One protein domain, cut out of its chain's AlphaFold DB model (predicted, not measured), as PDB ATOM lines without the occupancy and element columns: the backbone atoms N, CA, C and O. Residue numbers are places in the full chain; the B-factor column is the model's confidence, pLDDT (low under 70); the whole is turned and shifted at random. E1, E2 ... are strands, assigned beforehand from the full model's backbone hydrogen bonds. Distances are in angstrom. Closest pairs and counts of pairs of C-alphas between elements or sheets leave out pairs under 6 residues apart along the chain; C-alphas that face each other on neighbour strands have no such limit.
ATOM      1  N   ILE A   2     -15.327 -47.008  19.793       78.38
ATOM      2  CA  ILE A   2     -14.580 -45.831  20.272       78.38
ATOM      3  C   ILE A   2     -15.013 -45.486  21.701       78.38
ATOM      4  O   ILE A   2     -16.206 -45.323  21.969       78.38
ATOM      5  N   CYS A   3     -14.055 -45.383  22.624       75.38
ATOM      6  CA  CYS A   3     -14.321 -45.015  24.011       75.38
ATOM      7  C   CYS A   3     -14.809 -43.555  24.097       75.38
ATOM      8  O   CYS A   3     -14.093 -42.659  23.665       75.38
ATOM      9  N   PRO A   4     -15.972 -43.259  24.700       72.06
ATOM     10  CA  PRO A   4     -16.480 -41.888  24.789       72.06
ATOM     11  C   PRO A   4     -15.710 -41.001  25.782       72.06
ATOM     12  O   PRO A   4     -15.979 -39.809  25.844       72.06
ATOM     13  N   GLN A   5     -14.803 -41.568  26.590       79.12
ATOM     14  CA  GLN A   5     -14.030 -40.815  27.584       79.12
ATOM     15  C   GLN A   5     -12.626 -40.439  27.088       79.12
ATOM     16  O   GLN A   5     -12.178 -39.326  27.333       79.12
ATOM     17  N   CYS A   6     -11.923 -41.347  26.404       85.62
ATOM     18  CA  CYS A   6     -10.560 -41.106  25.908       85.62
ATOM     19  C   CYS A   6     -10.421 -41.228  24.386       85.62
ATOM     20  O   CYS A   6      -9.327 -41.053  23.861       85.62
ATOM     21  N   HIS A   7     -11.509 -41.540  23.676       81.81
ATOM     22  CA  HIS A   7     -11.561 -41.672  22.218       81.81
ATOM     23  C   HIS A   7     -10.653 -42.768  21.632       81.81
ATOM     24  O   HIS A   7     -10.469 -42.821  20.419       81.81
ATOM     25  N   SER A   8     -10.138 -43.690  22.456       84.19
ATOM     26  CA  SER A   8      -9.370 -44.841  21.975       84.19
ATOM     27  C   SER A   8     -10.258 -45.884  21.295       84.19
ATOM     28  O   SER A   8     -11.430 -46.074  21.648       84.19
ATOM     29  N   GLU A   9      -9.690 -46.591  20.324       85.25
ATOM     30  CA  GLU A   9     -10.346 -47.701  19.643       85.25
ATOM     31  C   GLU A   9     -10.141 -49.003  20.433       85.25
ATOM     32  O   GLU A   9      -9.021 -49.360  20.781       85.25
ATOM     33  N   ASN A  10     -11.238 -49.685  20.763       82.19
ATOM     34  CA  ASN A  10     -11.264 -50.935  21.530       82.19
ATOM     35  C   ASN A  10     -11.927 -52.042  20.693       82.19
ATOM     36  O   ASN A  10     -12.704 -51.745  19.771       82.19
ATOM     37  N   LEU A  11     -11.661 -53.311  21.017       80.44
ATOM     38  CA  LEU A  11     -12.290 -54.454  20.347       80.44
ATOM     39  C   LEU A  11     -13.822 -54.450  20.557       80.44
ATOM     40  O   LEU A  11     -14.296 -53.930  21.565       80.44
ATOM     41  N   PRO A  12     -14.624 -54.992  19.616       70.06
ATOM     42  CA  PRO A  12     -16.093 -54.919  19.670       70.06
ATOM     43  C   PRO A  12     -16.753 -55.587  20.885       70.06
ATOM     44  O   PRO A  12     -17.882 -55.218  21.211       70.06
ATOM     45  N   ASP A  13     -16.054 -56.528  21.525       72.81
ATOM     46  CA  ASP A  13     -16.528 -57.308  22.675       72.81
ATOM     47  C   ASP A  13     -15.898 -56.847  24.008       72.81
ATOM     48  O   ASP A  13     -16.079 -57.488  25.043       72.81
ATOM     49  N   SER A  14     -15.148 -55.735  24.013       76.62
ATOM     50  CA  SER A  14     -14.504 -55.210  25.224       76.62
ATOM     51  C   SER A  14     -15.520 -54.554  26.173       76.62
ATOM     52  O   SER A  14     -16.100 -53.509  25.869       76.62
ATOM     53  N   THR A  15     -15.684 -55.118  27.375       78.06
ATOM     54  CA  THR A  15     -16.547 -54.570  28.444       78.06
ATOM     55  C   THR A  15     -15.985 -53.286  29.075       78.06
ATOM     56  O   THR A  15     -16.741 -52.428  29.548       78.06
ATOM     57  N   PHE A  16     -14.660 -53.121  29.063       82.38
ATOM     58  CA  PHE A  16     -13.939 -51.951  29.569       82.38
ATOM     59  C   PHE A  16     -12.980 -51.416  28.506       82.38
ATOM     60  O   PHE A  16     -12.585 -52.137  27.598       82.38
ATOM     61  N   CYS A  17     -12.616 -50.141  28.614       82.56
ATOM     62  CA  CYS A  17     -11.610 -49.543  27.757       82.56
ATOM     63  C   CYS A  17     -10.200 -49.962  28.191       82.56
ATOM     64  O   CYS A  17      -9.810 -49.694  29.328       82.56
ATOM     65  N   ASP A  18      -9.414 -50.497  27.257       83.38
ATOM     66  CA  ASP A  18      -8.053 -51.001  27.495       83.38
ATOM     67  C   ASP A  18      -7.042 -49.885  27.838       83.38
ATOM     68  O   ASP A  18      -5.947 -50.153  28.322       83.38
ATOM     69  N   GLN A  19      -7.407 -48.619  27.602       83.31
ATOM     70  CA  GLN A  19      -6.553 -47.444  27.831       83.31
ATOM     71  C   GLN A  19      -6.900 -46.662  29.105       83.31
ATOM     72  O   GLN A  19      -6.003 -46.203  29.802       83.31
ATOM     73  N   CYS A  20      -8.186 -46.466  29.416       84.56
ATOM     74  CA  CYS A  20      -8.611 -45.628  30.550       84.56
ATOM     75  C   CYS A  20      -9.455 -46.364  31.601       84.56
ATOM     76  O   CYS A  20      -9.867 -45.753  32.583       84.56
ATOM     77  N   GLY A  21      -9.753 -47.651  31.395       79.88
ATOM     78  CA  GLY A  21     -10.543 -48.472  32.322       79.88
ATOM     79  C   GLY A  21     -12.043 -48.155  32.353       79.88
ATOM     80  O   GLY A  21     -12.783 -48.757  33.130       79.88
ATOM     81  N   ALA A  22     -12.529 -47.230  31.520       80.25
ATOM     82  CA  ALA A  22     -13.939 -46.853  31.483       80.25
ATOM     83  C   ALA A  22     -14.824 -48.010  31.001       80.25
ATOM     84  O   ALA A  22     -14.524 -48.652  29.996       80.25
ATOM     85  N   ARG A  23     -15.952 -48.258  31.674       80.75
ATOM     86  CA  ARG A  23     -16.900 -49.311  31.281       80.75
ATOM     87  C   ARG A  23     -17.665 -48.906  30.018       80.75
ATOM     88  O   ARG A  23     -18.285 -47.840  29.976       80.75
ATOM     89  N   LEU A  24     -17.629 -49.760  28.998       79.00
ATOM     90  CA  LEU A  24     -18.194 -49.484  27.672       79.00
ATOM     91  C   LEU A  24     -19.596 -50.083  27.462       79.00
ATOM     92  O   LEU A  24     -20.236 -49.834  26.440       79.00
ATOM     93  N   GLU A  25     -20.109 -50.812  28.450       82.06
ATOM     94  CA  GLU A  25     -21.468 -51.357  28.479       82.06
ATOM     95  C   GLU A  25     -22.410 -50.521  29.361       82.06
ATOM     96  O   GLU A  25     -21.999 -49.815  30.289       82.06
ATOM     97  N   THR A  26     -23.705 -50.618  29.080       82.06
ATOM     98  CA  THR A  26     -24.794 -50.040  29.865       82.06
ATOM     99  C   THR A  26     -25.891 -51.080  30.040       82.06
ATOM    100  O   THR A  26     -26.315 -51.724  29.083       82.06
ATOM    101  N   ALA A  27     -26.357 -51.251  31.276       82.25
ATOM    102  CA  ALA A  27     -27.475 -52.135  31.566       82.25
ATOM    103  C   ALA A  27     -28.790 -51.495  31.108       82.25
ATOM    104  O   ALA A  27     -29.017 -50.298  31.301       82.25
ATOM    105  N   CYS A  28     -29.673 -52.292  30.511       79.81
ATOM    106  CA  CYS A  28     -31.013 -51.836  30.167       79.81
ATOM    107  C   CYS A  28     -31.797 -51.505  31.444       79.81
ATOM    108  O   CYS A  28     -31.939 -52.354  32.321       79.81
ATOM    109  N   SER A  29     -32.385 -50.309  31.508       81.50
ATOM    110  CA  SER A  29     -33.211 -49.864  32.640       81.50
ATOM    111  C   SER A  29     -34.486 -50.690  32.851       81.50
ATOM    112  O   SER A  29     -35.101 -50.600  33.906       81.50
ATOM    113  N   ASN A  30     -34.892 -51.490  31.861       80.69
ATOM    114  CA  ASN A  30     -36.102 -52.307  31.919       80.69
ATOM    115  C   ASN A  30     -35.852 -53.762  32.323       80.69
ATOM    116  O   ASN A  30     -36.612 -54.315  33.102       80.69
ATOM    117  N   CYS A  31     -34.823 -54.403  31.763       83.94
ATOM    118  CA  CYS A  31     -34.589 -55.840  31.948       83.94
ATOM    119  C   CYS A  31     -33.200 -56.179  32.506       83.94
ATOM    120  O   CYS A  31     -32.874 -57.351  32.631       83.94
ATOM    121  N   GLY A  32     -32.357 -55.182  32.787       79.31
ATOM    122  CA  GLY A  32     -31.020 -55.377  33.357       79.31
ATOM    123  C   GLY A  32     -29.957 -55.913  32.391       79.31
ATOM    124  O   GLY A  32     -28.785 -55.949  32.753       79.31
ATOM    125  N   GLU A  33     -30.328 -56.282  31.162       83.12
ATOM    126  CA  GLU A  33     -29.406 -56.857  30.175       83.12
ATOM    127  C   GLU A  33     -28.233 -55.902  29.860       83.12
ATOM    128  O   GLU A  33     -28.488 -54.729  29.541       83.12
ATOM    129  N   PRO A  34     -26.967 -56.367  29.881       81.00
ATOM    130  CA  PRO A  34     -25.825 -55.578  29.442       81.00
ATOM    131  C   PRO A  34     -25.878 -55.373  27.925       81.00
ATOM    132  O   PRO A  34     -25.798 -56.304  27.116       81.00
ATOM    133  N   ASN A  35     -26.021 -54.115  27.535       80.94
ATOM    134  CA  ASN A  35     -25.997 -53.681  26.152       80.94
ATOM    135  C   ASN A  35     -24.755 -52.831  25.918       80.94
ATOM    136  O   ASN A  35     -24.270 -52.142  26.817       80.94
ATOM    137  N   ARG A  36     -24.240 -52.846  24.690       74.19
ATOM    138  CA  ARG A  36     -23.176 -51.912  24.328       74.19
ATOM    139  C   ARG A  36     -23.690 -50.486  24.494       74.19
ATOM    140  O   ARG A  36     -24.842 -50.207  24.165       74.19
ATOM    141  N   ARG A  37     -22.842 -49.565  24.957       71.31
ATOM    142  CA  ARG A  37     -23.246 -48.161  25.132       71.31
ATOM    143  C   ARG A  37     -23.799 -47.526  23.861       71.31
ATOM    144  O   ARG A  37     -24.537 -46.552  23.958       71.31
ATOM    145  N   ASP A  38     -23.372 -47.966  22.680       71.75
ATOM    146  CA  ASP A  38     -23.831 -47.478  21.370       71.75
ATOM    147  C   ASP A  38     -25.107 -48.149  20.854       71.75
ATOM    148  O   ASP A  38     -25.654 -47.705  19.843       71.75
ATOM    149  N   ALA A  39     -25.633 -49.150  21.561       74.12
ATOM    150  CA  ALA A  39     -26.906 -49.762  21.221       74.12
ATOM    151  C   ALA A  39     -28.054 -48.765  21.460       74.12
ATOM    152  O   ALA A  39     -28.260 -48.291  22.575       74.12
ATOM    153  N   ARG A  40     -28.824 -48.462  20.406       77.62
ATOM    154  CA  ARG A  40     -30.043 -47.634  20.509       77.62
ATOM    155  C   ARG A  40     -31.211 -48.383  21.152       77.62
ATOM    156  O   ARG A  40     -32.090 -47.759  21.737       77.62
ATOM    157  N   PHE A  41     -31.207 -49.709  21.051       82.06
ATOM    158  CA  PHE A  41     -32.241 -50.594  21.576       82.06
ATOM    159  C   PHE A  41     -31.598 -51.728  22.371       82.06
ATOM    160  O   PHE A  41     -30.500 -52.180  22.044       82.06
ATOM    161  N   CYS A  42     -32.295 -52.205  23.399       84.44
ATOM    162  CA  CYS A  42     -31.894 -53.389  24.141       84.44
ATOM    163  C   CYS A  42     -31.998 -54.637  23.255       84.44
ATOM    164  O   CYS A  42     -33.068 -54.922  22.718       84.44
ATOM    165  N   LYS A  43     -30.918 -55.420  23.171       82.12
ATOM    166  CA  LYS A  43     -30.853 -56.661  22.379       82.12
ATOM    167  C   LYS A  43     -31.789 -57.773  22.872       82.12
ATOM    168  O   LYS A  43     -32.041 -58.711  22.131       82.12
ATOM    169  N   ASN A  44     -32.275 -57.677  24.111       82.25
ATOM    170  CA  ASN A  44     -33.144 -58.680  24.729       82.25
ATOM    171  C   ASN A  44     -34.624 -58.244  24.723       82.25
ATOM    172  O   ASN A  44     -35.472 -58.941  24.182       82.25
ATOM    173  N   CYS A  45     -34.951 -57.056  25.253       83.56
ATOM    174  CA  CYS A  45     -36.348 -56.606  25.383       83.56
ATOM    175  C   CYS A  45     -36.804 -55.545  24.362       83.56
ATOM    176  O   CYS A  45     -37.943 -55.090  24.431       83.56
ATOM    177  N   GLY A  46     -35.930 -55.090  23.456       79.38
ATOM    178  CA  GLY A  46     -36.270 -54.135  22.390       79.38
ATOM    179  C   GLY A  46     -36.499 -52.680  22.826       79.38
ATOM    180  O   GLY A  46     -36.740 -51.821  21.979       79.38
ATOM    181  N   ARG A  47     -36.410 -52.359  24.124       81.38
ATOM    182  CA  ARG A  47     -36.635 -50.994  24.638       81.38
ATOM    183  C   ARG A  47     -35.487 -50.045  24.276       81.38
ATOM    184  O   ARG A  47     -34.327 -50.453  24.294       81.38
ATOM    185  N   LEU A  48     -35.811 -48.782  23.987       79.12
ATOM    186  CA  LEU A  48     -34.829 -47.721  23.736       79.12
ATOM    187  C   LEU A  48     -33.919 -47.497  24.951       79.12
ATOM    188  O   LEU A  48     -34.398 -47.392  26.081       79.12
ATOM    189  N   ILE A  49     -32.613 -47.419  24.699       79.00
ATOM    190  CA  ILE A  49     -31.589 -47.090  25.695       79.00
ATOM    191  C   ILE A  49     -31.150 -45.655  25.394       79.00
ATOM    192  O   ILE A  49     -30.411 -45.403  24.443       79.00
ATOM    193  N   ASP A  50     -31.723 -44.712  26.139       65.25
ATOM    194  CA  ASP A  50     -31.680 -43.285  25.823       65.25
ATOM    195  C   ASP A  50     -30.290 -42.661  26.057       65.25
ATOM    196  O   ASP A  50     -29.566 -43.036  26.984       65.25
ATOM    197  N   ARG A  51     -29.914 -41.694  25.213       53.91
ATOM    198  CA  ARG A  51     -28.657 -40.936  25.304       53.91
ATOM    199  C   ARG A  51     -28.964 -39.441  25.271       53.91
ATOM    200  O   ARG A  51     -29.333 -38.917  24.226       53.91
ATOM    201  N   THR A  52     -28.642 -38.732  26.346       37.84
ATOM    202  CA  THR A  52     -28.458 -37.272  26.317       37.84
ATOM    203  C   THR A  52     -27.004 -36.903  26.594       37.84
ATOM    204  O   THR A  52     -26.429 -37.407  27.561       37.84
TER     205      THR A  52
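This is residues 2 to 52 of the 346 residues of the protein "Guanylate cyclase domain-containing protein" of Acidobacteria bacterium (UniProt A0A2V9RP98). The domain has little regular structure: it is two loop-built lobes in a row, the first a coil of residues 2 to 22, the second the small hairpin of E1 and E2 with the loop of residues 37 to 49 folded back beside it. Of the 51 printed residues, 6 are in the named strands E1 and E2, in that order, an antiparallel sheet; the class is all strand, with no named helix. The whole is compact, radius of gyration of the C-alphas 11.3 A, spanning 31 by 21 by 14 A.

Residues 2 to 24 hold no named element, from C-alpha 2 at (-14.580, -45.831, 20.272). E1 is residues 25 to 27, 6.8 A long, beginning at C-alpha 25 (-21.468, -51.357, 28.479). E2 is residues 34 to 36, also 6.8 A, ending at C-alpha 36 (-23.176, -51.912, 24.328).

E1 and E2 form a hairpin, antiparallel at 138 degrees between directions. C-alphas 26 and 35 face each other at 5.3 A. N 26 and O 35, 2.8 A apart, are within hydrogen-bond range.

The farthest C-alphas, of Gln 19 and Cys 45, are 31.3 A apart. The printed part has no cut, and the E1 to E2 link is short. Residues 50 to 52 have pLDDT under 70.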